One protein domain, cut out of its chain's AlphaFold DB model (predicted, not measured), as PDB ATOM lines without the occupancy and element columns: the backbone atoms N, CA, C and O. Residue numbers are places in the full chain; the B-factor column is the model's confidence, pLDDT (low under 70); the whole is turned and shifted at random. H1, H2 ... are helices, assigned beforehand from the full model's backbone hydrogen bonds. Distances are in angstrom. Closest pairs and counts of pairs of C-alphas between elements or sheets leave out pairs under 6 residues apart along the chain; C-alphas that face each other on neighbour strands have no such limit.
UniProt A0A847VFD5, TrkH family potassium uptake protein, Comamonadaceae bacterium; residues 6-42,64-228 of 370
ATOM      1  N   ASP A   6      75.549 100.155  68.139       90.38
ATOM      2  CA  ASP A   6      76.274  99.951  69.400       90.38
ATOM      3  C   ASP A   6      77.802 100.033  69.253       90.38
ATOM      4  O   ASP A   6      78.511 100.362  70.201       90.38
ATOM      5  N   LYS A   7      78.325  99.718  68.061       91.25
ATOM      6  CA  LYS A   7      79.767  99.707  67.766       91.25
ATOM      7  C   LYS A   7      80.226 100.949  67.005       91.25
ATOM      8  O   LYS A   7      81.417 101.075  66.711       91.25
ATOM      9  N   LEU A   8      79.308 101.842  66.635       92.06
ATOM     10  CA  LEU A   8      79.673 103.055  65.916       92.06
ATOM     11  C   LEU A   8      80.439 104.021  66.827       92.06
ATOM     12  O   LEU A   8      80.130 104.130  68.014       92.06
ATOM     13  N   PRO A   9      81.381 104.804  66.271       94.44
ATOM     14  CA  PRO A   9      81.978 105.908  67.003       94.44
ATOM     15  C   PRO A   9      80.893 106.845  67.544       94.44
ATOM     16  O   PRO A   9      79.998 107.266  66.802       94.44
ATOM     17  N   ALA A  10      81.004 107.217  68.820       91.69
ATOM     18  CA  ALA A  10      80.010 108.050  69.496       91.69
ATOM     19  C   ALA A  10      79.735 109.374  68.759       91.69
ATOM     20  O   ALA A  10      78.599 109.836  68.723       91.69
ATOM     21  N   SER A  11      80.746 109.953  68.100       93.94
ATOM     22  CA  SER A  11      80.605 111.168  67.287       93.94
ATOM     23  C   SER A  11      79.639 110.998  66.109       93.94
ATOM     24  O   SER A  11      78.821 111.880  65.851       93.94
ATOM     25  N   VAL A  12      79.688 109.855  65.418       93.94
ATOM     26  CA  VAL A  12      78.794 109.544  64.293       93.94
ATOM     27  C   VAL A  12      77.378 109.295  64.803       93.94
ATOM     28  O   VAL A  12      76.414 109.793  64.218       93.94
ATOM     29  N   ASN A  13      77.243 108.560  65.908       93.56
ATOM     30  CA  ASN A  13      75.937 108.254  66.487       93.56
ATOM     31  C   ASN A  13      75.230 109.522  67.001       93.56
ATOM     32  O   ASN A  13      74.058 109.765  66.699       93.56
ATOM     33  N   LEU A  14      75.991 110.396  67.663       95.12
ATOM     34  CA  LEU A  14      75.524 111.700  68.114       95.12
ATOM     35  C   LEU A  14      75.101 112.580  66.935       95.12
ATOM     36  O   LEU A  14      74.023 113.170  66.982       95.12
ATOM     37  N   TRP A  15      75.897 112.636  65.861       95.12
ATOM     38  CA  TRP A  15      75.563 113.430  64.676       95.12
ATOM     39  C   TRP A  15      74.234 113.003  64.043       95.12
ATOM     40  O   TRP A  15      73.406 113.854  63.716       95.12
ATOM     41  N   ARG A  16      73.988 111.690  63.930       94.50
ATOM     42  CA  ARG A  16      72.723 111.145  63.407       94.50
ATOM     43  C   ARG A  16      71.517 111.673  64.178       94.50
ATOM     44  O   ARG A  16      70.580 112.174  63.561       94.50
ATOM     45  N   CYS A  17      71.555 111.592  65.506       94.12
ATOM     46  CA  CYS A  17      70.454 112.044  66.357       94.12
ATOM     47  C   CYS A  17      70.334 113.577  66.360       94.12
ATOM     48  O   CYS A  17      69.233 114.123  66.298       94.12
ATOM     49  N   PHE A  18      71.461 114.290  66.365       94.31
ATOM     50  CA  PHE A  18      71.487 115.752  66.369       94.31
ATOM     51  C   PHE A  18      70.890 116.365  65.093       94.31
ATOM     52  O   PHE A  18      70.139 117.339  65.174       94.31
ATOM     53  N   MET A  19      71.140 115.771  63.918       93.50
ATOM     54  CA  MET A  19      70.528 116.219  62.658       93.50
ATOM     55  C   MET A  19      68.997 116.241  62.729       93.50
ATOM     56  O   MET A  19      68.364 117.129  62.153       93.50
ATOM     57  N   MET A  20      68.390 115.309  63.463       90.94
ATOM     58  CA  MET A  20      66.939 115.284  63.633       90.94
ATOM     59  C   MET A  20      66.448 116.416  64.518       90.94
ATOM     60  O   MET A  20      65.435 117.035  64.203       90.94
ATOM     61  N   TRP A  21      67.173 116.730  65.591       93.25
ATOM     62  CA  TRP A  21      66.827 117.847  66.461       93.25
ATOM     63  C   TRP A  21      66.853 119.177  65.710       93.25
ATOM     64  O   TRP A  21      65.907 119.965  65.818       93.25
ATOM     65  N   VAL A  22      67.878 119.375  64.876       90.25
ATOM     66  CA  VAL A  22      67.981 120.526  63.968       90.25
ATOM     67  C   VAL A  22      66.840 120.519  62.944       90.25
ATOM     68  O   VAL A  22      66.189 121.546  62.742       90.25
ATOM     69  N   GLY A  23      66.545 119.371  62.329       85.62
ATOM     70  CA  GLY A  23      65.466 119.233  61.346       85.62
ATOM     71  C   GLY A  23      64.061 119.450  61.924       85.62
ATOM     72  O   GLY A  23      63.211 120.049  61.264       85.62
ATOM     73  N   GLY A  24      63.817 119.010  63.162       82.38
ATOM     74  CA  GLY A  24      62.564 119.217  63.889       82.38
ATOM     75  C   GLY A  24      62.286 120.702  64.116       82.38
ATOM     76  O   GLY A  24      61.203 121.187  63.789       82.38
ATOM     77  N   LEU A  25      63.299 121.450  64.565       74.00
ATOM     78  CA  LEU A  25      63.227 122.908  64.671       74.00
ATOM     79  C   LEU A  25      63.041 123.570  63.293       74.00
ATOM     80  O   LEU A  25      62.230 124.488  63.148       74.00
ATOM     81  N   GLY A  26      63.776 123.091  62.282       68.69
ATOM     82  CA  GLY A  26      63.763 123.627  60.921       68.69
ATOM     83  C   GLY A  26      62.369 123.658  60.302       68.69
ATOM     84  O   GLY A  26      61.999 124.654  59.687       68.69
ATOM     85  N   ILE A  27      61.553 122.630  60.537       67.00
ATOM     86  CA  ILE A  27      60.166 122.599  60.048       67.00
ATOM     87  C   ILE A  27      59.278 123.580  60.754       67.00
ATOM     88  O   ILE A  27      58.452 124.206  60.103       67.00
ATOM     89  N   ILE A  28      59.418 123.730  62.064       63.69
ATOM     90  CA  ILE A  28      58.547 124.648  62.785       63.69
ATOM     91  C   ILE A  28      58.863 126.086  62.363       63.69
ATOM     92  O   ILE A  28      57.952 126.884  62.142       63.69
ATOM     93  N   ILE A  29      60.145 126.406  62.165       63.66
ATOM     94  CA  ILE A  29      60.567 127.713  61.656       63.66
ATOM     95  C   ILE A  29      60.117 127.900  60.205       63.66
ATOM     96  O   ILE A  29      59.559 128.948  59.895       63.66
ATOM     97  N   LEU A  30      60.286 126.904  59.329       62.34
ATOM     98  CA  LEU A  30      59.790 126.960  57.951       62.34
ATOM     99  C   LEU A  30      58.267 127.143  57.927       62.34
ATOM    100  O   LEU A  30      57.752 127.984  57.193       62.34
ATOM    101  N   ALA A  31      57.544 126.424  58.783       56.91
ATOM    102  CA  ALA A  31      56.100 126.510  58.880       56.91
ATOM    103  C   ALA A  31      55.640 127.904  59.324       56.91
ATOM    104  O   ALA A  31      54.690 128.452  58.774       56.91
ATOM    105  N   VAL A  32      56.328 128.519  60.284       57.00
ATOM    106  CA  VAL A  32      55.965 129.850  60.792       57.00
ATOM    107  C   VAL A  32      56.448 130.978  59.879       57.00
ATOM    108  O   VAL A  32      55.749 131.980  59.735       57.00
ATOM    109  N   ALA A  33      57.615 130.839  59.249       53.62
ATOM    110  CA  ALA A  33      58.227 131.887  58.432       53.62
ATOM    111  C   ALA A  33      57.770 131.854  56.966       53.62
ATOM    112  O   ALA A  33      57.580 132.910  56.363       53.62
ATOM    113  N   VAL A  34      57.575 130.664  56.386       49.78
ATOM    114  CA  VAL A  34      57.341 130.488  54.942       49.78
ATOM    115  C   VAL A  34      55.863 130.297  54.593       49.78
ATOM    116  O   VAL A  34      55.430 130.861  53.588       49.78
ATOM    117  N   LEU A  35      55.035 129.619  55.410       48.50
ATOM    118  CA  LEU A  35      53.592 129.512  55.091       48.50
ATOM    119  C   LEU A  35      52.883 130.871  54.931       48.50
ATOM    120  O   LEU A  35      52.049 130.979  54.028       48.50
ATOM    121  N   PRO A  36      53.180 131.920  55.728       46.12
ATOM    122  CA  PRO A  36      52.586 133.237  55.511       46.12
ATOM    123  C   PRO A  36      52.885 133.820  54.125       46.12
ATOM    124  O   PRO A  36      52.027 134.497  53.554       46.12
ATOM    125  N   LEU A  37      54.078 133.532  53.593       39.94
ATOM    126  CA  LEU A  37      54.564 133.997  52.293       39.94
ATOM    127  C   LEU A  37      53.982 133.179  51.130       39.94
ATOM    128  O   LEU A  37      53.751 133.734  50.061       39.94
ATOM    129  N   LEU A  38      53.679 131.892  51.348       41.38
ATOM    130  CA  LEU A  38      53.108 130.991  50.336       41.38
ATOM    131  C   LEU A  38      51.591 131.151  50.125       41.38
ATOM    132  O   LEU A  38      51.019 130.491  49.263       41.38
ATOM    133  N   GLY A  39      50.912 132.020  50.883       37.81
ATOM    134  CA  GLY A  39      49.517 132.396  50.608       37.81
ATOM    135  C   GLY A  39      48.481 131.269  50.757       37.81
ATOM    136  O   GLY A  39      47.311 131.468  50.422       37.81
ATOM    137  N   VAL A  40      48.862 130.106  51.295       38.91
ATOM    138  CA  VAL A  40      47.959 128.971  51.534       38.91
ATOM    139  C   VAL A  40      47.176 129.207  52.831       38.91
ATOM    140  O   VAL A  40      47.509 128.702  53.897       38.91
ATOM    141  N   GLY A  41      46.139 130.047  52.754       40.72
ATOM    142  CA  GLY A  41      44.986 130.089  53.672       40.72
ATOM    143  C   GLY A  41      45.185 130.603  55.111       40.72
ATOM    144  O   GLY A  41      44.244 131.166  55.668       40.72
ATOM    145  N   GLY A  42      46.366 130.481  55.723       41.69
ATOM    146  CA  GLY A  42      46.603 130.882  57.122       41.69
ATOM    147  C   GLY A  42      46.775 132.391  57.326       41.69
ATOM    148  O   GLY A  42      46.338 132.952  58.332       41.69
ATOM    149  N   ALA A  64      59.512 137.279  64.654       67.19
ATOM    150  CA  ALA A  64      60.726 137.017  65.422       67.19
ATOM    151  C   ALA A  64      60.404 136.650  66.880       67.19
ATOM    152  O   ALA A  64      60.980 135.702  67.413       67.19
ATOM    153  N   ASP A  65      59.435 137.332  67.498       70.62
ATOM    154  CA  ASP A  65      58.984 137.016  68.858       70.62
ATOM    155  C   ASP A  65      58.319 135.635  68.944       70.62
ATOM    156  O   ASP A  65      58.574 134.874  69.880       70.62
ATOM    157  N   THR A  66      57.511 135.271  67.943       69.81
ATOM    158  CA  THR A  66      56.871 133.947  67.867       69.81
ATOM    159  C   THR A  66      57.907 132.847  67.636       69.81
ATOM    160  O   THR A  66      57.871 131.819  68.307       69.81
ATOM    161  N   ALA A  67      58.878 133.071  66.748       73.06
ATOM    162  CA  ALA A  67      59.980 132.141  66.522       73.06
ATOM    163  C   ALA A  67      60.831 131.953  67.790       73.06
ATOM    164  O   ALA A  67      61.160 130.822  68.144       73.06
ATOM    165  N   ARG A  68      61.119 133.037  68.526       79.44
ATOM    166  CA  ARG A  68      61.845 132.979  69.803       79.44
ATOM    167  C   ARG A  68      61.076 132.190  70.864       79.44
ATOM    168  O   ARG A  68      61.681 131.395  71.574       79.44
ATOM    169  N   ALA A  69      59.761 132.382  70.948       78.75
ATOM    170  CA  ALA A  69      58.884 131.651  71.862       78.75
ATOM    171  C   ALA A  69      58.825 130.144  71.562       78.75
ATOM    172  O   ALA A  69      58.841 129.313  72.471       78.75
ATOM    173  N   ILE A  70      58.769 129.779  70.283       81.88
ATOM    174  CA  ILE A  70      58.803 128.377  69.858       81.88
ATOM    175  C   ILE A  70      60.165 127.769  70.175       81.88
ATOM    176  O   ILE A  70      60.228 126.686  70.752       81.88
ATOM    177  N   TRP A  71      61.246 128.475  69.838       85.94
ATOM    178  CA  TRP A  71      62.603 128.008  70.095       85.94
ATOM    179  C   TRP A  71      62.850 127.786  71.588       85.94
ATOM    180  O   TRP A  71      63.354 126.734  71.970       85.94
ATOM    181  N   SER A  72      62.432 128.724  72.444       87.44
ATOM    182  CA  SER A  72      62.588 128.576  73.894       87.44
ATOM    183  C   SER A  72      61.775 127.403  74.441       87.44
ATOM    184  O   SER A  72      62.277 126.656  75.275       87.44
ATOM    185  N   THR A  73      60.556 127.195  73.936       89.19
ATOM    186  CA  THR A  73      59.718 126.047  74.314       89.19
ATOM    187  C   THR A  73      60.369 124.731  73.890       89.19
ATOM    188  O   THR A  73      60.460 123.808  74.696       89.19
ATOM    189  N   TYR A  74      60.866 124.650  72.655       91.38
ATOM    190  CA  TYR A  74      61.531 123.465  72.118       91.38
ATOM    191  C   TYR A  74      62.817 123.134  72.887       91.38
ATOM    192  O   TYR A  74      63.027 121.983  73.271       91.38
ATOM    193  N   ALA A  75      63.645 124.140  73.181       92.81
ATOM    194  CA  ALA A  75      64.871 123.985  73.960       92.81
ATOM    195  C   ALA A  75      64.593 123.587  75.419       92.81
ATOM    196  O   ALA A  75      65.275 122.716  75.954       92.81
ATOM    197  N   LEU A  76      63.571 124.170  76.055       94.44
ATOM    198  CA  LEU A  76      63.181 123.814  77.422       94.44
ATOM    199  C   LEU A  76      62.630 122.385  77.494       94.44
ATOM    200  O   LEU A  76      63.004 121.631  78.391       94.44
ATOM    201  N   LEU A  77      61.780 122.003  76.536       94.94
ATOM    202  CA  LEU A  77      61.245 120.646  76.430       94.94
ATOM    203  C   LEU A  77      62.369 119.628  76.187       94.94
ATOM    204  O   LEU A  77      62.388 118.577  76.820       94.94
ATOM    205  N   SER A  78      63.339 119.983  75.340       96.50
ATOM    206  CA  SER A  78      64.565 119.213  75.101       96.50
ATOM    207  C   SER A  78      65.362 119.025  76.392       96.50
ATOM    208  O   SER A  78      65.600 117.899  76.815       96.50
ATOM    209  N   LEU A  79      65.708 120.107  77.090       97.25
ATOM    210  CA  LEU A  79      66.472 120.014  78.334       97.25
ATOM    211  C   LEU A  79      65.746 119.173  79.397       97.25
ATOM    212  O   LEU A  79      66.359 118.310  80.023       97.25
ATOM    213  N   ALA A  80      64.436 119.375  79.562       98.00
ATOM    214  CA  ALA A  80      63.624 118.582  80.480       98.00
ATOM    215  C   ALA A  80      63.611 117.090  80.101       98.00
ATOM    216  O   ALA A  80      63.721 116.241  80.984       98.00
ATOM    217  N   CYS A  81      63.535 116.769  78.807       98.00
ATOM    218  CA  CYS A  81      63.575 115.398  78.299       98.00
ATOM    219  C   CYS A  81      64.916 114.718  78.601       98.00
ATOM    220  O   CYS A  81      64.937 113.613  79.139       98.00
ATOM    221  N   MET A  82      66.035 115.407  78.351       98.19
ATOM    222  CA  MET A  82      67.378 114.896  78.654       98.19
ATOM    223  C   MET A  82      67.541 114.588  80.146       98.19
ATOM    224  O   MET A  82      68.017 113.515  80.516       98.19
ATOM    225  N   LEU A  83      67.124 115.517  81.012       98.25
ATOM    226  CA  LEU A  83      67.213 115.336  82.462       98.25
ATOM    227  C   LEU A  83      66.298 114.209  82.956       98.25
ATOM    228  O   LEU A  83      66.704 113.440  83.826       98.25
ATOM    229  N   ALA A  84      65.100 114.070  82.384       98.06
ATOM    230  CA  ALA A  84      64.180 112.987  82.719       98.06
ATOM    231  C   ALA A  84      64.728 111.614  82.300       98.06
ATOM    232  O   ALA A  84      64.680 110.680  83.098       98.06
ATOM    233  N   TYR A  85      65.313 111.488  81.103       98.25
ATOM    234  CA  TYR A  85      65.977 110.250  80.683       98.25
ATOM    235  C   TYR A  85      67.162 109.901  81.578       98.25
ATOM    236  O   TYR A  85      67.318 108.744  81.976       98.25
ATOM    237  N   ARG A  86      67.959 110.906  81.960       97.69
ATOM    238  CA  ARG A  86      69.057 110.707  82.907       97.69
ATOM    239  C   ARG A  86      68.550 110.215  84.263       97.69
ATOM    240  O   ARG A  86      69.114 109.271  84.810       97.69
ATOM    241  N   ALA A  87      67.486 110.823  84.788       97.44
ATOM    242  CA  ALA A  87      66.867 110.424  86.052       97.44
ATOM    243  C   ALA A  87      66.238 109.019  85.991       97.44
ATOM    244  O   ALA A  87      66.237 108.310  86.992       97.44
ATOM    245  N   ALA A  88      65.750 108.600  84.820       96.38
ATOM    246  CA  ALA A  88      65.213 107.259  84.585       96.38
ATOM    247  C   ALA A  88      66.295 106.173  84.401       96.38
ATOM    248  O   ALA A  88      65.954 104.992  84.341       96.38
ATOM    249  N   GLY A  89      67.578 106.555  84.330       94.88
ATOM    250  CA  GLY A  89      68.713 105.629  84.345       94.88
ATOM    251  C   GLY A  89      69.565 105.584  83.074       94.88
ATOM    252  O   GLY A  89      70.519 104.813  83.043       94.88
ATOM    253  N   MET A  90      69.284 106.397  82.046       96.44
ATOM    254  CA  MET A  90      70.157 106.476  80.863       96.44
ATOM    255  C   MET A  90      71.511 107.127  81.197       96.44
ATOM    256  O   MET A  90      71.613 107.985  82.085       96.44
ATOM    257  N   GLU A  91      72.561 106.755  80.464       96.25
ATOM    258  CA  GLU A  91      73.822 107.502  80.475       96.25
ATOM    259  C   GLU A  91      73.626 108.884  79.828       96.25
ATOM    260  O   GLU A  91      72.684 109.101  79.071       96.25
ATOM    261  N   TRP A  92      74.502 109.850  80.111       95.88
ATOM    262  CA  TRP A  92      74.397 111.204  79.557       95.88
ATOM    263  C   TRP A  92      74.412 111.247  78.026       95.88
ATOM    264  O   TRP A  92      73.665 112.028  77.438       95.88
ATOM    265  N   LEU A  93      75.240 110.415  77.387       95.88
ATOM    266  CA  LEU A  93      75.358 110.377  75.929       95.88
ATOM    267  C   LEU A  93      74.053 109.868  75.302       95.88
ATOM    268  O   LEU A  93      73.494 110.527  74.423       95.88
ATOM    269  N   ASP A  94      73.517 108.763  75.822       96.19
ATOM    270  CA  ASP A  94      72.224 108.216  75.403       96.19
ATOM    271  C   ASP A  94      71.078 109.176  75.693       96.19
ATOM    272  O   ASP A  94      70.286 109.466  74.801       96.19
ATOM    273  N   ALA A  95      71.021 109.747  76.896       97.31
ATOM    274  CA  ALA A  95      69.988 110.706  77.268       97.31
ATOM    275  C   ALA A  95      69.973 111.917  76.323       97.31
ATOM    276  O   ALA A  95      68.898 112.386  75.946       97.31
ATOM    277  N   PHE A  96      71.144 112.407  75.902       97.12
ATOM    278  CA  PHE A  96      71.240 113.475  74.911       97.12
ATOM    279  C   PHE A  96      70.748 113.014  73.533       97.12
ATOM    280  O   PHE A  96      69.903 113.678  72.931       97.12
ATOM    281  N   MET A  97      71.220 111.875  73.022       96.81
ATOM    282  CA  MET A  97      70.803 111.345  71.713       96.81
ATOM    283  C   MET A  97      69.295 111.064  71.646       96.81
ATOM    284  O   MET A  97      68.621 111.513  70.717       96.81
ATOM    285  N   HIS A  98      68.745 110.406  72.664       97.44
ATOM    286  CA  HIS A  98      67.321 110.075  72.742       97.44
ATOM    287  C   HIS A  98      66.452 111.299  72.967       97.44
ATOM    288  O   HIS A  98      65.363 111.376  72.402       97.44
ATOM    289  N   MET A  99      66.927 112.305  73.701       96.75
ATOM    290  CA  MET A  99      66.249 113.597  73.778       96.75
ATOM    291  C   MET A  99      66.121 114.253  72.399       96.75
ATOM    292  O   MET A  99      65.022 114.676  72.026       96.75
ATOM    293  N   ASN A 100      67.212 114.278  71.622       96.38
ATOM    294  CA  ASN A 100      67.213 114.847  70.275       96.38
ATOM    295  C   ASN A 100      66.167 114.157  69.384       96.38
ATOM    296  O   ASN A 100      65.399 114.835  68.700       96.38
ATOM    297  N   ALA A 101      66.093 112.824  69.429       95.25
ATOM    298  CA  ALA A 101      65.156 112.034  68.630       95.25
ATOM    299  C   ALA A 101      63.699 112.084  69.130       95.25
ATOM    300  O   ALA A 101      62.771 112.089  68.317       95.25
ATOM    301  N   THR A 102      63.487 112.152  70.449       96.81
ATOM    302  CA  THR A 102      62.149 112.164  71.068       96.81
ATOM    303  C   THR A 102      61.437 113.485  70.812       96.81
ATOM    304  O   THR A 102      60.297 113.500  70.357       96.81
ATOM    305  N   VAL A 103      62.104 114.614  71.069       95.38
ATOM    306  CA  VAL A 103      61.469 115.939  70.970       95.38
ATOM    307  C   VAL A 103      61.293 116.375  69.507       95.38
ATOM    308  O   VAL A 103      60.339 117.081  69.170       95.38
ATOM    309  N   SER A 104      62.158 115.896  68.609       93.62
ATOM    310  CA  SER A 104      62.000 116.091  67.162       93.62
ATOM    311  C   SER A 104      61.010 115.134  66.495       93.62
ATOM    312  O   SER A 104      60.710 115.346  65.318       93.62
ATOM    313  N   LEU A 105      60.493 114.137  67.230       94.38
ATOM    314  CA  LEU A 105      59.606 113.084  66.727       94.38
ATOM    315  C   LEU A 105      60.171 112.399  65.476       94.38
ATOM    316  O   LEU A 105      59.564 112.466  64.411       94.38
ATOM    317  N   GLY A 106      61.352 111.778  65.578       89.25
ATOM    318  CA  GLY A 106      61.909 111.056  64.422       89.25
ATOM    319  C   GLY A 106      62.618 109.726  64.694       89.25
ATOM    320  O   GLY A 106      63.182 109.151  63.768       89.25
ATOM    321  N   GLY A 107      62.673 109.257  65.944       91.19
ATOM    322  CA  GLY A 107      62.895 107.831  66.214       91.19
ATOM    323  C   GLY A 107      64.300 107.243  66.122       91.19
ATOM    324  O   GLY A 107      64.428 106.039  66.343       91.19
ATOM    325  N   PHE A 108      65.363 108.000  65.822       93.94
ATOM    326  CA  PHE A 108      66.706 107.408  65.882       93.94
ATOM    327  C   PHE A 108      67.106 107.072  67.312       93.94
ATOM    328  O   PHE A 108      66.855 107.820  68.252       93.94
ATOM    329  N   SER A 109      67.784 105.940  67.433       94.19
ATOM    330  CA  SER A 109      68.333 105.431  68.675       94.19
ATOM    331  C   SER A 109      69.845 105.301  68.562       94.19
ATOM    332  O   SER A 109      70.402 105.147  67.469       94.19
ATOM    333  N   SER A 110      70.491 105.331  69.721       93.88
ATOM    334  CA  SER A 110      71.890 104.967  69.885       93.88
ATOM    335  C   SER A 110      72.160 103.471  69.734       93.88
ATOM    336  O   SER A 110      73.253 103.108  69.309       93.88
ATOM    337  N   HIS A 111      71.152 102.637  69.987       94.00
ATOM    338  CA  HIS A 111      71.207 101.175  69.890       94.00
ATOM    339  C   HIS A 111      70.310 100.652  68.768       94.00
ATOM    340  O   HIS A 111      69.236 101.219  68.523       94.00
ATOM    341  N   ASP A 112      70.701  99.528  68.154       91.25
ATOM    342  CA  ASP A 112      69.915  98.849  67.107       91.25
ATOM    343  C   ASP A 112      68.524  98.436  67.615       91.25
ATOM    344  O   ASP A 112      67.525  98.616  66.924       91.25
ATOM    345  N   ALA A 113      68.444  97.958  68.861       90.31
ATOM    346  CA  ALA A 113      67.201  97.514  69.496       90.31
ATOM    347  C   ALA A 113      66.270  98.663  69.937       90.31
ATOM    348  O   ALA A 113      65.267  98.420  70.609       90.31
ATOM    349  N   SER A 114      66.588  99.918  69.594       93.88
ATOM    350  CA  SER A 114      65.833 101.094  70.035       93.88
ATOM    351  C   SER A 114      65.641 101.098  71.564       93.88
ATOM    352  O   SER A 114      66.590 100.844  72.307       93.88
ATOM    353  N   PHE A 115      64.429 101.357  72.057       95.25
ATOM    354  CA  PHE A 115      64.118 101.324  73.489       95.25
ATOM    355  C   PHE A 115      64.087  99.906  74.079       95.25
ATOM    356  O   PHE A 115      64.125  99.755  75.302       95.25
ATOM    357  N   GLY A 116      64.079  98.868  73.235       93.06
ATOM    358  CA  GLY A 116      64.208  97.472  73.657       93.06
ATOM    359  C   GLY A 116      65.533  97.168  74.365       93.06
ATOM    360  O   GLY A 116      65.587  96.231  75.154       93.06
ATOM    361  N   TYR A 117      66.574  97.991  74.164       94.19
ATOM    362  CA  TYR A 117      67.874  97.845  74.831       94.19
ATOM    363  C   TYR A 117      67.788  97.966  76.363       94.19
ATOM    364  O   TYR A 117      68.389  97.169  77.081       94.19
ATOM    365  N   TRP A 118      67.025  98.936  76.884       94.62
ATOM    366  CA  TRP A 118      66.958  99.178  78.333       94.62
ATOM    367  C   TRP A 118      65.950  98.298  79.066       94.62
ATOM    368  O   TRP A 118      66.084  98.127  80.277       94.62
ATOM    369  N   ASN A 119      64.911  97.817  78.374       91.69
ATOM    370  CA  ASN A 119      63.795  97.060  78.957       91.69
ATOM    371  C   ASN A 119      63.269  97.663  80.286       91.69
ATOM    372  O   ASN A 119      63.028  96.960  81.269       91.69
ATOM    373  N   SER A 120      63.140  98.994  80.339       94.50
ATOM    374  CA  SER A 120      62.812  99.746  81.555       94.50
ATOM    375  C   SER A 120      61.516 100.527  81.386       94.50
ATOM    376  O   SER A 120      61.438 101.473  80.600       94.50
ATOM    377  N   ALA A 121      60.514 100.185  82.200       94.69
ATOM    378  CA  ALA A 121      59.226 100.876  82.215       94.69
ATOM    379  C   ALA A 121      59.360 102.373  82.556       94.69
ATOM    380  O   ALA A 121      58.567 103.187  82.082       94.69
ATOM    381  N   ALA A 122      60.370 102.757  83.347       96.38
ATOM    382  CA  ALA A 122      60.626 104.158  83.675       96.38
ATOM    383  C   ALA A 122      61.062 104.949  82.433       96.38
ATOM    384  O   ALA A 122      60.521 106.020  82.159       96.38
ATOM    385  N   ILE A 123      61.987 104.394  81.647       96.75
ATOM    386  CA  ILE A 123      62.493 105.013  80.416       96.75
ATOM    387  C   ILE A 123      61.390 105.076  79.348       96.75
ATOM    388  O   ILE A 123      61.198 106.120  78.721       96.75
ATOM    389  N   GLU A 124      60.608 104.004  79.198       97.12
ATOM    390  CA  GLU A 124      59.428 103.976  78.320       97.12
ATOM    391  C   GLU A 124      58.404 105.057  78.697       97.12
ATOM    392  O   GLU A 124      57.881 105.748  77.826       97.12
ATOM    393  N   SER A 125      58.150 105.248  79.995       96.94
ATOM    394  CA  SER A 125      57.202 106.254  80.489       96.94
ATOM    395  C   SER A 125      57.670 107.681  80.199       96.94
ATOM    396  O   SER A 125      56.858 108.529  79.820       96.94
ATOM    397  N   VAL A 126      58.976 107.949  80.328       97.94
ATOM    398  CA  VAL A 126      59.564 109.238  79.933       97.94
ATOM    399  C   VAL A 126      59.376 109.460  78.433       97.94
ATOM    400  O   VAL A 126      58.887 110.518  78.035       97.94
ATOM    401  N   ALA A 127      59.678 108.461  77.603       97.69
ATOM    402  CA  ALA A 127      59.495 108.568  76.160       97.69
ATOM    403  C   ALA A 127      58.035 108.843  75.785       97.69
ATOM    404  O   ALA A 127      57.766 109.781  75.036       97.69
ATOM    405  N   ILE A 128      57.084 108.094  76.355       98.00
ATOM    406  CA  ILE A 128      55.644 108.307  76.145       98.00
ATOM    407  C   ILE A 128      55.264 109.752  76.473       98.00
ATOM    408  O   ILE A 128      54.657 110.432  75.645       98.00
ATOM    409  N   LEU A 129      55.654 110.248  77.650       97.75
ATOM    410  CA  LEU A 129      55.328 111.605  78.077       97.75
ATOM    411  C   LEU A 129      55.864 112.653  77.095       97.75
ATOM    412  O   LEU A 129      55.116 113.527  76.658       97.75
ATOM    413  N   PHE A 130      57.143 112.578  76.729       97.69
ATOM    414  CA  PHE A 130      57.753 113.594  75.871       97.69
ATOM    415  C   PHE A 130      57.317 113.487  74.406       97.69
ATOM    416  O   PHE A 130      57.206 114.525  73.757       97.69
ATOM    417  N   MET A 131      56.979 112.296  73.905       97.75
ATOM    418  CA  MET A 131      56.346 112.136  72.588       97.75
ATOM    419  C   MET A 131      54.941 112.746  72.561       97.75
ATOM    420  O   MET A 131      54.600 113.468  71.623       97.75
ATOM    421  N   LEU A 132      54.144 112.537  73.617       96.75
ATOM    422  CA  LEU A 132      52.840 113.192  73.762       96.75
ATOM    423  C   LEU A 132      52.982 114.714  73.787       96.75
ATOM    424  O   LEU A 132      52.216 115.407  73.120       96.75
ATOM    425  N   LEU A 133      53.964 115.237  74.524       95.75
ATOM    426  CA  LEU A 133      54.199 116.678  74.595       95.75
ATOM    427  C   LEU A 133      54.689 117.249  73.254       95.75
ATOM    428  O   LEU A 133      54.188 118.271  72.791       95.75
ATOM    429  N   ALA A 134      55.631 116.581  72.591       94.00
ATOM    430  CA  ALA A 134      56.152 117.021  71.300       94.00
ATOM    431  C   ALA A 134      55.112 116.917  70.169       94.00
ATOM    432  O   ALA A 134      55.167 117.697  69.218       94.00
ATOM    433  N   GLY A 135      54.143 115.997  70.278       91.50
ATOM    434  CA  GLY A 135      53.052 115.808  69.314       91.50
ATOM    435  C   GLY A 135      51.970 116.891  69.348       91.50
ATOM    436  O   GLY A 135      51.175 116.997  68.405       91.50
ATOM    437  N   VAL A 136      51.948 117.723  70.393       91.44
ATOM    438  CA  VAL A 136      51.049 118.877  70.499       91.44
ATOM    439  C   VAL A 136      51.706 120.130  69.913       91.44
ATOM    440  O   VAL A 136      52.923 120.269  69.846       91.44
ATOM    441  N   ASN A 137      50.880 121.072  69.463       87.19
ATOM    442  CA  ASN A 137      51.335 122.350  68.935       87.19
ATOM    443  C   ASN A 137      52.185 123.122  69.961       87.19
ATOM    444  O   ASN A 137      51.678 123.539  71.009       87.19
ATOM    445  N   LEU A 138      53.448 123.403  69.617       85.69
ATOM    446  CA  LEU A 138      54.382 124.066  70.529       85.69
ATOM    447  C   LEU A 138      53.953 125.486  70.924       85.69
ATOM    448  O   LEU A 138      54.269 125.961  72.017       85.69
ATOM    449  N   THR A 139      53.177 126.163  70.076       81.88
ATOM    450  CA  THR A 139      52.657 127.506  70.381       81.88
ATOM    451  C   THR A 139      51.627 127.492  71.517       81.88
ATOM    452  O   THR A 139      51.490 128.492  72.227       81.88
ATOM    453  N   LEU A 140      50.943 126.361  71.756       84.56
ATOM    454  CA  LEU A 140      49.989 126.221  72.864       84.56
ATOM    455  C   LEU A 140      50.687 126.184  74.224       84.56
ATOM    456  O   LEU A 140      50.130 126.709  75.188       84.56
ATOM    457  N   TYR A 141      51.904 125.640  74.312       88.44
ATOM    458  CA  TYR A 141      52.691 125.686  75.549       88.44
ATOM    459  C   TYR A 141      53.077 127.114  75.907       88.44
ATOM    460  O   TYR A 141      52.898 127.537  77.049       88.44
ATOM    461  N   PHE A 142      53.516 127.893  74.918       82.75
ATOM    462  CA  PHE A 142      53.801 129.308  75.130       82.75
ATOM    463  C   PHE A 142      52.544 130.087  75.547       82.75
ATOM    464  O   PHE A 142      52.589 130.894  76.479       82.75
ATOM    465  N   ALA A 143      51.398 129.816  74.912       82.88
ATOM    466  CA  ALA A 143      50.124 130.424  75.291       82.88
ATOM    467  C   ALA A 143      49.705 130.051  76.724       82.88
ATOM    468  O   ALA A 143      49.269 130.921  77.479       82.88
ATOM    469  N   ALA A 144      49.870 128.785  77.120       87.12
ATOM    470  CA  ALA A 144      49.582 128.309  78.471       87.12
ATOM    471  C   ALA A 144      50.504 128.950  79.520       87.12
ATOM    472  O   ALA A 144      50.034 129.370  80.580       87.12
ATOM    473  N   TRP A 145      51.795 129.098  79.202       84.12
ATOM    474  CA  TRP A 145      52.765 129.772  80.064       84.12
ATOM    475  C   TRP A 145      52.417 131.251  80.260       84.12
ATOM    476  O   TRP A 145      52.320 131.720  81.396       84.12
ATOM    477  N   ARG A 146      52.128 131.972  79.169       81.94
ATOM    478  CA  ARG A 146      51.751 133.392  79.220       81.94
ATOM    479  C   ARG A 146      50.432 133.622  79.959       81.94
ATOM    480  O   ARG A 146      50.313 134.593  80.699       81.94
ATOM    481  N   ALA A 147      49.458 132.732  79.777       84.69
ATOM    482  CA  ALA A 147      48.174 132.786  80.471       84.69
ATOM    483  C   ALA A 147      48.236 132.255  81.916       84.69
ATOM    484  O   ALA A 147      47.221 132.312  82.613       84.69
ATOM    485  N   ARG A 148      49.383 131.702  82.354       88.25
ATOM    486  CA  ARG A 148      49.553 130.983  83.631       88.25
ATOM    487  C   ARG A 148      48.428 129.971  83.889       88.25
ATOM    488  O   ARG A 148      47.931 129.836  85.004       88.25
ATOM    489  N   SER A 149      47.972 129.291  82.836       89.12
ATOM    490  CA  SER A 149      46.810 128.406  82.893       89.12
ATOM    491  C   SER A 149      46.915 127.293  81.851       89.12
ATOM    492  O   SER A 149      47.235 127.588  80.702       89.12
ATOM    493  N   PRO A 150      46.558 126.037  82.184       89.12
ATOM    494  CA  PRO A 150      46.515 124.938  81.214       89.12
ATOM    495  C   PRO A 150      45.297 125.010  80.278       89.12
ATOM    496  O   PRO A 150      45.169 124.207  79.355       89.12
ATOM    497  N   ARG A 151      44.382 125.970  80.487       86.06
ATOM    498  CA  ARG A 151      43.153 126.124  79.693       86.06
ATOM    499  C   ARG A 151      43.376 126.157  78.172       86.06
ATOM    500  O   ARG A 151      42.579 125.511  77.494       86.06
ATOM    501  N   PRO A 152      44.397 126.846  77.618       85.88
ATOM    502  CA  PRO A 152      44.641 126.849  76.175       85.88
ATOM    503  C   PRO A 152      44.931 125.458  75.609       85.88
ATOM    504  O   PRO A 152      44.524 125.175  74.490       85.88
ATOM    505  N   LEU A 153      45.578 124.585  76.386       85.62
ATOM    506  CA  LEU A 153      45.867 123.206  75.993       85.62
ATOM    507  C   LEU A 153      44.605 122.339  76.093       85.62
ATOM    508  O   LEU A 153      44.224 121.667  75.141       85.62
ATOM    509  N   LEU A 154      43.911 122.418  77.232       89.12
ATOM    510  CA  LEU A 154      42.775 121.549  77.551       89.12
ATOM    511  C   LEU A 154      41.505 121.855  76.755       89.12
ATOM    512  O   LEU A 154      40.660 120.977  76.619       89.12
ATOM    513  N   ARG A 155      41.329 123.090  76.271       87.25
ATOM    514  CA  ARG A 155      40.167 123.497  75.457       87.25
ATOM    515  C   ARG A 155      40.444 123.481  73.958       87.25
ATOM    516  O   ARG A 155      39.544 123.786  73.177       87.25
ATOM    517  N   ASN A 156      41.673 123.176  73.549       87.56
ATOM    518  CA  ASN A 156      41.998 123.111  72.139       87.56
ATOM    519  C   ASN A 156      41.406 121.819  71.534       87.56
ATOM    520  O   ASN A 156      41.735 120.729  72.002       87.56
ATOM    521  N   PRO A 157      40.553 121.914  70.495       88.62
ATOM    522  CA  PRO A 157      39.886 120.745  69.923       88.62
ATOM    523  C   PRO A 157      40.862 119.761  69.266       88.62
ATOM    524  O   PRO A 157      40.577 118.570  69.214       88.62
ATOM    525  N   GLU A 158      42.007 120.240  68.773       87.75
ATOM    526  CA  GLU A 158      43.039 119.402  68.164       87.75
ATOM    527  C   GLU A 158      43.783 118.589  69.227       87.75
ATOM    528  O   GLU A 158      43.886 117.373  69.098       87.75
ATOM    529  N   ALA A 159      44.204 119.233  70.322       90.62
ATOM    530  CA  ALA A 159      44.853 118.555  71.444       90.62
ATOM    531  C   ALA A 159      43.923 117.522  72.110       90.62
ATOM    532  O   ALA A 159      44.356 116.416  72.430       90.62
ATOM    533  N   GLN A 160      42.636 117.853  72.273       94.31
ATOM    534  CA  GLN A 160      41.631 116.917  72.789       94.31
ATOM    535  C   GLN A 160      41.449 115.704  71.868       94.31
ATOM    536  O   GLN A 160      41.420 114.572  72.349       94.31
ATOM    537  N   ALA A 161      41.347 115.927  70.555       94.56
ATOM    538  CA  ALA A 161      41.211 114.847  69.583       94.56
ATOM    539  C   ALA A 161      42.466 113.968  69.519       94.56
ATOM    540  O   ALA A 161      42.346 112.749  69.456       94.56
ATOM    541  N   PHE A 162      43.655 114.570  69.585       95.56
ATOM    542  CA  PHE A 162      44.937 113.868  69.622       95.56
ATOM    543  C   PHE A 162      45.038 112.926  70.824       95.56
ATOM    544  O   PHE A 162      45.212 111.721  70.648       95.56
ATOM    545  N   VAL A 163      44.851 113.452  72.039       95.94
ATOM    546  CA  VAL A 163      44.911 112.644  73.267       95.94
ATOM    547  C   VAL A 163      43.797 111.595  73.286       95.94
ATOM    548  O   VAL A 163      44.049 110.443  73.628       95.94
ATOM    549  N   GLY A 164      42.579 111.957  72.869       96.69
ATOM    550  CA  GLY A 164      41.454 111.023  72.787       96.69
ATOM    551  C   GLY A 164      41.704 109.863  71.819       96.69
ATOM    552  O   GLY A 164      41.435 108.714  72.166       96.69
ATOM    553  N   ALA A 165      42.266 110.140  70.637       97.06
ATOM    554  CA  ALA A 165      42.602 109.119  69.645       97.06
ATOM    555  C   ALA A 165      43.690 108.162  70.155       97.06
ATOM    556  O   ALA A 165      43.549 106.950  70.021       97.06
ATOM    557  N   LEU A 166      44.737 108.695  70.789       97.50
ATOM    558  CA  LEU A 166      45.824 107.908  71.373       97.50
ATOM    559  C   LEU A 166      45.354 107.009  72.517       97.50
ATOM    560  O   LEU A 166      45.696 105.829  72.545       97.50
ATOM    561  N   LEU A 167      44.557 107.547  73.445       97.44
ATOM    562  CA  LEU A 167      44.005 106.770  74.555       97.44
ATOM    563  C   LEU A 167      43.064 105.675  74.045       97.44
ATOM    564  O   LEU A 167      43.204 104.519  74.442       97.44
ATOM    565  N   GLY A 168      42.153 106.014  73.128       97.75
ATOM    566  CA  GLY A 168      41.243 105.044  72.520       97.75
ATOM    567  C   GLY A 168      41.996 103.925  71.801       97.75
ATOM    568  O   GLY A 168      41.728 102.751  72.038       97.75
ATOM    569  N   ALA A 169      42.991 104.271  70.985       97.69
ATOM    570  CA  ALA A 169      43.814 103.296  70.282       97.69
ATOM    571  C   ALA A 169      44.655 102.429  71.225       97.69
ATOM    572  O   ALA A 169      44.750 101.226  71.015       97.69
ATOM    573  N   THR A 170      45.210 103.012  72.290       97.94
ATOM    574  CA  THR A 170      45.967 102.273  73.310       97.94
ATOM    575  C   THR A 170      45.098 101.204  73.970       97.94
ATOM    576  O   THR A 170      45.522 100.056  74.080       97.94
ATOM    577  N   LEU A 171      43.866 101.551  74.354       97.69
ATOM    578  CA  LEU A 171      42.924 100.601  74.950       97.69
ATOM    579  C   LEU A 171      42.486  99.517  73.957       97.69
ATOM    580  O   LEU A 171      42.391  98.353  74.339       97.69
ATOM    581  N   LEU A 172      42.251  99.881  72.692       97.31
ATOM    582  CA  LEU A 172      41.885  98.923  71.644       97.31
ATOM    583  C   LEU A 172      43.018  97.935  71.346       97.31
ATOM    584  O   LEU A 172      42.764  96.737  71.255       97.31
ATOM    585  N   VAL A 173      44.258  98.415  71.227       97.12
ATOM    586  CA  VAL A 173      45.429  97.560  70.982       97.12
ATOM    587  C   VAL A 173      45.712  96.671  72.192       97.12
ATOM    588  O   VAL A 173      45.900  95.473  72.018       97.12
ATOM    589  N   ALA A 174      45.672  97.208  73.416       96.75
ATOM    590  CA  ALA A 174      45.815  96.396  74.628       96.75
ATOM    591  C   ALA A 174      44.722  95.310  74.717       96.75
ATOM    592  O   ALA A 174      45.023  94.154  75.009       96.75
ATOM    593  N   GLY A 175      43.478  95.673  74.383       96.06
ATOM    594  CA  GLY A 175      42.341  94.764  74.213       96.06
ATOM    595  C   GLY A 175      42.630  93.611  73.261       96.06
ATOM    596  O   GLY A 175      42.467  92.450  73.632       96.06
ATOM    597  N   ASP A 176      43.087  93.932  72.053       95.50
ATOM    598  CA  ASP A 176      43.374  92.948  71.006       95.50
ATOM    599  C   ASP A 176      44.521  91.998  71.394       95.50
ATOM    600  O   ASP A 176      44.425  90.791  71.164       95.50
ATOM    601  N   LEU A 177      45.570  92.516  72.046       95.12
ATOM    602  CA  LEU A 177      46.717  91.720  72.503       95.12
ATOM    603  C   LEU A 177      46.338  90.694  73.572       95.12
ATOM    604  O   LEU A 177      46.803  89.552  73.517       95.12
ATOM    605  N   VAL A 178      45.493  91.083  74.530       95.88
ATOM    606  CA  VAL A 178      45.024  90.170  75.583       95.88
ATOM    607  C   VAL A 178      43.999  89.186  75.030       95.88
ATOM    608  O   VAL A 178      44.106  87.988  75.285       95.88
ATOM    609  N   ALA A 179      43.047  89.651  74.215       94.06
ATOM    610  CA  ALA A 179      42.008  88.797  73.638       94.06
ATOM    611  C   ALA A 179      42.577  87.673  72.755       94.06
ATOM    612  O   ALA A 179      42.016  86.580  72.712       94.06
ATOM    613  N   LYS A 180      43.698  87.925  72.069       93.12
ATOM    614  CA  LYS A 180      44.385  86.936  71.222       93.12
ATOM    615  C   LYS A 180      45.519  86.192  71.931       93.12
ATOM    616  O   LYS A 180      46.234  85.430  71.286       93.12
ATOM    617  N   GLY A 181      45.698  86.404  73.236       89.75
ATOM    618  CA  GLY A 181      46.707  85.711  74.040       89.75
ATOM    619  C   GLY A 181      48.156  86.047  73.675       89.75
ATOM    620  O   GLY A 181      49.058  85.301  74.044       89.75
ATOM    621  N   THR A 182      48.402  87.150  72.959       90.38
ATOM    622  CA  THR A 182      49.760  87.613  72.618       90.38
ATOM    623  C   THR A 182      50.497  88.104  73.864       90.38
ATOM    624  O   THR A 182      51.702  87.904  73.998       90.38
ATOM    625  N   VAL A 183      49.765  88.722  74.796       89.88
ATOM    626  CA  VAL A 183      50.270  89.146  76.106       89.88
ATOM    627  C   VAL A 183      49.286  88.679  77.173       89.88
ATOM    628  O   VAL A 183      48.098  88.974  77.090       89.88
ATOM    629  N   ALA A 184      49.772  87.939  78.172       84.75
ATOM    630  CA  ALA A 184      48.915  87.314  79.181       84.75
ATOM    631  C   ALA A 184      48.345  88.307  80.210       84.75
ATOM    632  O   ALA A 184      47.242  88.111  80.710       84.75
ATOM    633  N   ASP A 185      49.092  89.363  80.535       93.38
ATOM    634  CA  ASP A 185      48.723  90.337  81.564       93.38
ATOM    635  C   ASP A 185      48.222  91.655  80.953       93.38
ATOM    636  O   ASP A 185      48.854  92.228  80.061       93.38
ATOM    637  N   TRP A 186      47.108  92.169  81.480       93.25
ATOM    638  CA  TRP A 186      46.512  93.433  81.052       93.25
ATOM    639  C   TRP A 186      47.439  94.624  81.297       93.25
ATOM    640  O   TRP A 186      47.542  95.505  80.442       93.25
ATOM    641  N   ALA A 187      48.143  94.663  82.434       94.31
ATOM    642  CA  ALA A 187      49.044  95.776  82.733       94.31
ATOM    643  C   ALA A 187      50.255  95.779  81.785       94.31
ATOM    644  O   ALA A 187      50.633  96.832  81.258       94.31
ATOM    645  N   ALA A 188      50.816  94.601  81.498       93.00
ATOM    646  CA  ALA A 188      51.857  94.442  80.487       93.00
ATOM    647  C   ALA A 188      51.374  94.838  79.080       93.00
ATOM    648  O   ALA A 188      52.073  95.589  78.392       93.00
ATOM    649  N   ALA A 189      50.178  94.400  78.674       95.06
ATOM    650  CA  ALA A 189      49.593  94.745  77.379       95.06
ATOM    651  C   ALA A 189      49.348  96.252  77.253       95.06
ATOM    652  O   ALA A 189      49.680  96.843  76.227       95.06
ATOM    653  N   LEU A 190      48.845  96.896  78.309       96.12
ATOM    654  CA  LEU A 190      48.622  98.340  78.337       96.12
ATOM    655  C   LEU A 190      49.935  99.117  78.209       96.12
ATOM    656  O   LEU A 190      49.996 100.071  77.436       96.12
ATOM    657  N   ARG A 191      50.992  98.702  78.919       95.31
ATOM    658  CA  ARG A 191      52.325  99.318  78.821       95.31
ATOM    659  C   ARG A 191      52.889  99.209  77.404       95.31
ATOM    660  O   ARG A 191      53.299 100.216  76.827       95.31
ATOM    661  N   GLN A 192      52.879  98.001  76.837       95.19
ATOM    662  CA  GLN A 192      53.395  97.754  75.490       95.19
ATOM    663  C   GLN A 192      52.573  98.497  74.430       95.19
ATOM    664  O   GLN A 192      53.153  99.138  73.553       95.19
ATOM    665  N   ALA A 193      51.243  98.464  74.526       96.88
ATOM    666  CA  ALA A 193      50.356  99.182  73.620       96.88
ATOM    667  C   ALA A 193      50.571 100.696  73.713       96.88
ATOM    668  O   ALA A 193      50.741 101.339  72.684       96.88
ATOM    669  N   ALA A 194      50.632 101.265  74.923       97.56
ATOM    670  CA  ALA A 194      50.809 102.702  75.119       97.56
ATOM    671  C   ALA A 194      52.107 103.206  74.478       97.56
ATOM    672  O   ALA A 194      52.089 104.213  73.773       97.56
ATOM    673  N   PHE A 195      53.217 102.487  74.671       97.69
ATOM    674  CA  PHE A 195      54.502 102.867  74.088       97.69
ATOM    675  C   PHE A 195      54.453 102.888  72.555       97.69
ATOM    676  O   PHE A 195      54.808 103.895  71.941       97.69
ATOM    677  N   HIS A 196      53.984 101.804  71.934       97.31
ATOM    678  CA  HIS A 196      54.002 101.674  70.475       97.31
ATOM    679  C   HIS A 196      52.934 102.532  69.795       97.31
ATOM    680  O   HIS A 196      53.228 103.173  68.785       97.31
ATOM    681  N   VAL A 197      51.730 102.623  70.369       97.88
ATOM    682  CA  VAL A 197      50.667 103.492  69.849       97.88
ATOM    683  C   VAL A 197      51.124 104.940  69.875       97.88
ATOM    684  O   VAL A 197      51.029 105.605  68.849       97.88
ATOM    685  N   VAL A 198      51.662 105.425  71.001       97.88
ATOM    686  CA  VAL A 198      52.172 106.800  71.085       97.88
ATOM    687  C   VAL A 198      53.318 106.992  70.103       97.88
ATOM    688  O   VAL A 198      53.238 107.896  69.284       97.88
ATOM    689  N   SER A 199      54.317 106.111  70.110       97.12
ATOM    690  CA  SER A 199      55.481 106.200  69.225       97.12
ATOM    691  C   SER A 199      55.123 106.305  67.740       97.12
ATOM    692  O   SER A 199      55.601 107.208  67.048       97.12
ATOM    693  N   VAL A 200      54.277 105.408  67.233       96.62
ATOM    694  CA  VAL A 200      53.930 105.367  65.806       96.62
ATOM    695  C   VAL A 200      52.946 106.485  65.455       96.62
ATOM    696  O   VAL A 200      53.124 107.167  64.443       96.62
ATOM    697  N   ALA A 201      51.943 106.744  66.303       96.44
ATOM    698  CA  ALA A 201      50.951 107.786  66.049       96.44
ATOM    699  C   ALA A 201      51.546 109.200  66.110       96.44
ATOM    700  O   ALA A 201      51.117 110.077  65.357       96.44
ATOM    701  N   THR A 202      52.551 109.441  66.960       95.62
ATOM    702  CA  THR A 202      53.281 110.719  66.980       95.62
ATOM    703  C   THR A 202      54.355 110.820  65.905       95.62
ATOM    704  O   THR A 202      55.108 111.786  65.914       95.62
ATOM    705  N   THR A 203      54.428 109.848  64.990       94.75
ATOM    706  CA  THR A 203      55.449 109.745  63.939       94.75
ATOM    707  C   THR A 203      56.878 109.701  64.482       94.75
ATOM    708  O   THR A 203      57.793 110.148  63.805       94.75
ATOM    709  N   THR A 204      57.081 109.205  65.707       95.06
ATOM    710  CA  THR A 204      58.423 109.045  66.273       95.06
ATOM    711  C   THR A 204      59.070 107.784  65.731       95.06
ATOM    712  O   THR A 204      60.158 107.864  65.189       95.06
ATOM    713  N   GLY A 205      58.417 106.627  65.872       93.38
ATOM    714  CA  GLY A 205      58.925 105.366  65.322       93.38
ATOM    715  C   GLY A 205      59.908 104.592  66.207       93.38
ATOM    716  O   GLY A 205      60.598 103.708  65.709       93.38
ATOM    717  N   PHE A 206      59.971 104.872  67.511       95.75
ATOM    718  CA  PHE A 206      60.621 103.979  68.474       95.75
ATOM    719  C   PHE A 206      59.876 102.648  68.615       95.75
ATOM    720  O   PHE A 206      58.645 102.596  68.517       95.75
ATOM    721  N   ALA A 207      60.616 101.592  68.938       94.25
ATOM    722  CA  ALA A 207      60.065 100.280  69.249       94.25
ATOM    723  C   ALA A 207      60.743  99.707  70.500       94.25
ATOM    724  O   ALA A 207      61.926  99.944  70.744       94.25
ATOM    725  N   THR A 208      59.986  98.960  71.301       93.81
ATOM    726  CA  THR A 208      60.550  98.080  72.341       93.81
ATOM    727  C   THR A 208      60.382  96.612  71.981       93.81
ATOM    728  O   THR A 208      61.174  95.790  72.424       93.81
ATOM    729  N   HIS A 209      59.362  96.285  71.184       91.12
ATOM    730  CA  HIS A 209      59.033  94.931  70.758       91.12
ATOM    731  C   HIS A 209      58.782  94.901  69.250       91.12
ATOM    732  O   HIS A 209      58.397  95.906  68.647       91.12
ATOM    733  N   ASP A 210      58.949  93.722  68.652       92.25
ATOM    734  CA  ASP A 210      58.551  93.494  67.269       92.25
ATOM    735  C   ASP A 210      57.026  93.370  67.159       92.25
ATOM    736  O   ASP A 210      56.451  92.281  67.226       92.25
ATOM    737  N   TYR A 211      56.352  94.505  66.985       90.88
ATOM    738  CA  TYR A 211      54.906  94.535  66.777       90.88
ATOM    739  C   TYR A 211      54.478  94.037  65.385       90.88
ATOM    740  O   TYR A 211      53.277  93.999  65.112       90.88
ATOM    741  N   ALA A 212      55.402  93.627  64.505       90.56
ATOM    742  CA  ALA A 212      55.029  92.888  63.296       90.56
ATOM    743  C   ALA A 212      54.536  91.466  63.623       90.56
ATOM    744  O   ALA A 212      53.783  90.895  62.839       90.56
ATOM    745  N   GLN A 213      54.904  90.926  64.793       90.69
ATOM    746  CA  GLN A 213      54.414  89.635  65.302       90.69
ATOM    747  C   GLN A 213      53.064  89.743  66.020       90.69
ATOM    748  O   GLN A 213      52.471  88.736  66.406       90.69
ATOM    749  N   TRP A 214      52.582  90.964  66.260       93.81
ATOM    750  CA  TRP A 214      51.284  91.184  66.880       93.81
ATOM    751  C   TRP A 214      50.157  90.903  65.885       93.81
ATOM    752  O   TRP A 214      50.376  90.880  64.670       93.81
ATOM    753  N   PRO A 215      48.919  90.720  66.367       93.50
ATOM    754  CA  PRO A 215      47.793  90.560  65.469       93.50
ATOM    755  C   PRO A 215      47.685  91.755  64.521       93.50
ATOM    756  O   PRO A 215      47.703  92.895  64.976       93.50
ATOM    757  N   LEU A 216      47.516  91.491  63.220       91.50
ATOM    758  CA  LEU A 216      47.617  92.487  62.137       91.50
ATOM    759  C   LEU A 216      46.807  93.772  62.362       91.50
ATOM    760  O   LEU A 216      47.195  94.836  61.892       91.50
ATOM    761  N   PHE A 217      45.701  93.701  63.101       94.19
ATOM    762  CA  PHE A 217      44.917  94.878  63.463       94.19
ATOM    763  C   PHE A 217      45.757  95.962  64.165       94.19
ATOM    764  O   PHE A 217      45.666  97.132  63.793       94.19
ATOM    765  N   ALA A 218      46.601  95.584  65.129       95.06
ATOM    766  CA  ALA A 218      47.399  96.520  65.915       95.06
ATOM    767  C   ALA A 218      48.396  97.344  65.070       95.06
ATOM    768  O   ALA A 218      48.286  98.573  65.081       95.06
ATOM    769  N   PRO A 219      49.331  96.745  64.304       94.81
ATOM    770  CA  PRO A 219      50.267  97.507  63.483       94.81
ATOM    771  C   PRO A 219      49.579  98.369  62.421       94.81
ATOM    772  O   PRO A 219      49.974  99.519  62.225       94.81
ATOM    773  N   PHE A 220      48.514  97.874  61.778       94.62
ATOM    774  CA  PHE A 220      47.774  98.664  60.790       94.62
ATOM    775  C   PHE A 220      47.063  99.867  61.420       94.62
ATOM    776  O   PHE A 220      47.116 100.964  60.861       94.62
ATOM    777  N   LEU A 221      46.442  99.699  62.594       96.25
ATOM    778  CA  LEU A 221      45.829 100.807  63.329       96.25
ATOM    779  C   LEU A 221      46.877 101.854  63.733       96.25
ATOM    780  O   LEU A 221      46.638 103.051  63.575       96.25
ATOM    781  N   MET A 222      48.041 101.417  64.219       96.38
ATOM    782  CA  MET A 222      49.131 102.315  64.608       96.38
ATOM    783  C   MET A 222      49.647 103.136  63.419       96.38
ATOM    784  O   MET A 222      49.730 104.363  63.515       96.38
ATOM    785  N   ILE A 223      49.918 102.494  62.280       95.00
ATOM    786  CA  ILE A 223      50.360 103.176  61.051       95.00
ATOM    787  C   ILE A 223      49.286 104.149  60.540       95.00
ATOM    788  O   ILE A 223      49.602 105.276  60.146       95.00
ATOM    789  N   LEU A 224      48.009 103.755  60.594       94.88
ATOM    790  CA  LEU A 224      46.890 104.623  60.225       94.88
ATOM    791  C   LEU A 224      46.839 105.880  61.105       94.88
ATOM    792  O   LEU A 224      46.672 106.984  60.587       94.88
ATOM    793  N   LEU A 225      47.025 105.740  62.420       95.81
ATOM    794  CA  LEU A 225      47.095 106.886  63.332       95.81
ATOM    795  C   LEU A 225      48.302 107.776  63.032       95.81
ATOM    796  O   LEU A 225      48.160 108.999  63.033       95.81
ATOM    797  N   GLY A 226      49.454 107.187  62.695       94.69
ATOM    798  CA  GLY A 226      50.648 107.921  62.263       94.69
ATOM    799  C   GLY A 226      50.413 108.810  61.035       94.69
ATOM    800  O   GLY A 226      51.122 109.796  60.839       94.69
ATOM    801  N   CYS A 227      49.371 108.545  60.240       94.44
ATOM    802  CA  CYS A 227      49.018 109.396  59.106       94.44
ATOM    803  C   CYS A 227      48.435 110.752  59.526       94.44
ATOM    804  O   CYS A 227      48.579 111.717  58.778       94.44
ATOM    805  N   PHE A 228      47.753 110.865  60.673       92.06
ATOM    806  CA  PHE A 228      46.990 112.080  61.000       92.06
ATOM    807  C   PHE A 228      46.991 112.510  62.469       92.06
ATOM    808  O   PHE A 228      46.505 113.603  62.746       92.06
TER     809      PHE A 228
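What this domain is: This is residues 6 to 42 and 64 to 228 of the 370 residues of the protein "TrkH family potassium uptake protein" of Comamonadaceae bacterium (UniProt A0A847VFD5). Two groups of three helices, H1, H2 and H3 in one and H8, H9 and H10 in the other, sit on either side of H5, which touches H2, H3 and H9 and is nearest to the mean of the C-alphas. H6 packs across H2 near one end with short H7 beside it, and residues 34 to 42, of which 34 belongs to H1, stick out. The printed part has 202 residues with ten named helices, H1 to H10 in order, and no named strand; the class is all helix. H1, H2, H3, H5, H8, H9 and H10 form a bundle, helices joined by contacts from one to the next, part aligned and part crossed. The whole is compact, with a radius of gyration of the C-alphas of 17.6 A and spans of 53 by 43 by 33 A.

Where its parts are: H1, residues 10 to 34, begins with C-alpha 10 at (80.010, 108.050, 69.496) and is 35.1 A long. H2, residues 64 to 87, is 34.2 A long. H3 is residues 92 to 103, H4 114 to 117, H5 121 to 134, H6 138 to 146 and H7 151 to 154. H8, residues 157 to 179, is 32.2 A long, and H9, residues 186 to 201, is 21.2 A. H10, residues 217 to 226, ends with C-alpha 226 at (50.648, 107.921, 62.263).

How they stand to each other: H2 is the hub, touching four helices. With residues 67 to 74 alone it touches H1, closest at the C-alphas of Ile 29 and Ala 67, 6.6 A. H1 touches H3 at a shallow tilt of 28 degrees, the same way, C-alphas 21 and 100 being closest at 4.9 A. H2 and H5 touch at 5 degrees, a shallow tilt, opposite ways, closest at C-alphas 85 and 123, 6.3 A. H6 is about perpendicular to H2, 86 degrees, closest at C-alphas 70 and 138, 6.2 A. H5 and H9 touch at 35.1 degrees, only just steep, closest at C-alphas 128 and 195, 5.9 A. H8 and H9 form a helical hairpin, closest at C-alphas 174 and 189, 5.0 A. H8 touches H10 at C-alphas 173 and 218, 5.5 A. H7 touches H6; H4 touches no helix. In H2, H3, H5, H8, H9 and H10 every O i to N i+4 pair is within hydrogen-bond range, in H1 19 of 21 and in H6 4 of 5; H4 and H7 are too short for one.

The domain as a whole: The C-alphas of Leu 37 and Ala 184 are farthest apart, 54.2 A. Residues 43 to 63 are not printed, and C-alphas 42 and 64 are 17.5 A apart across the cut. The link from H9 to H10, 15 residues, is long. Mean pLDDT of the printed part is 89.2; residues 26 to 42, 64 and 66 are under 70.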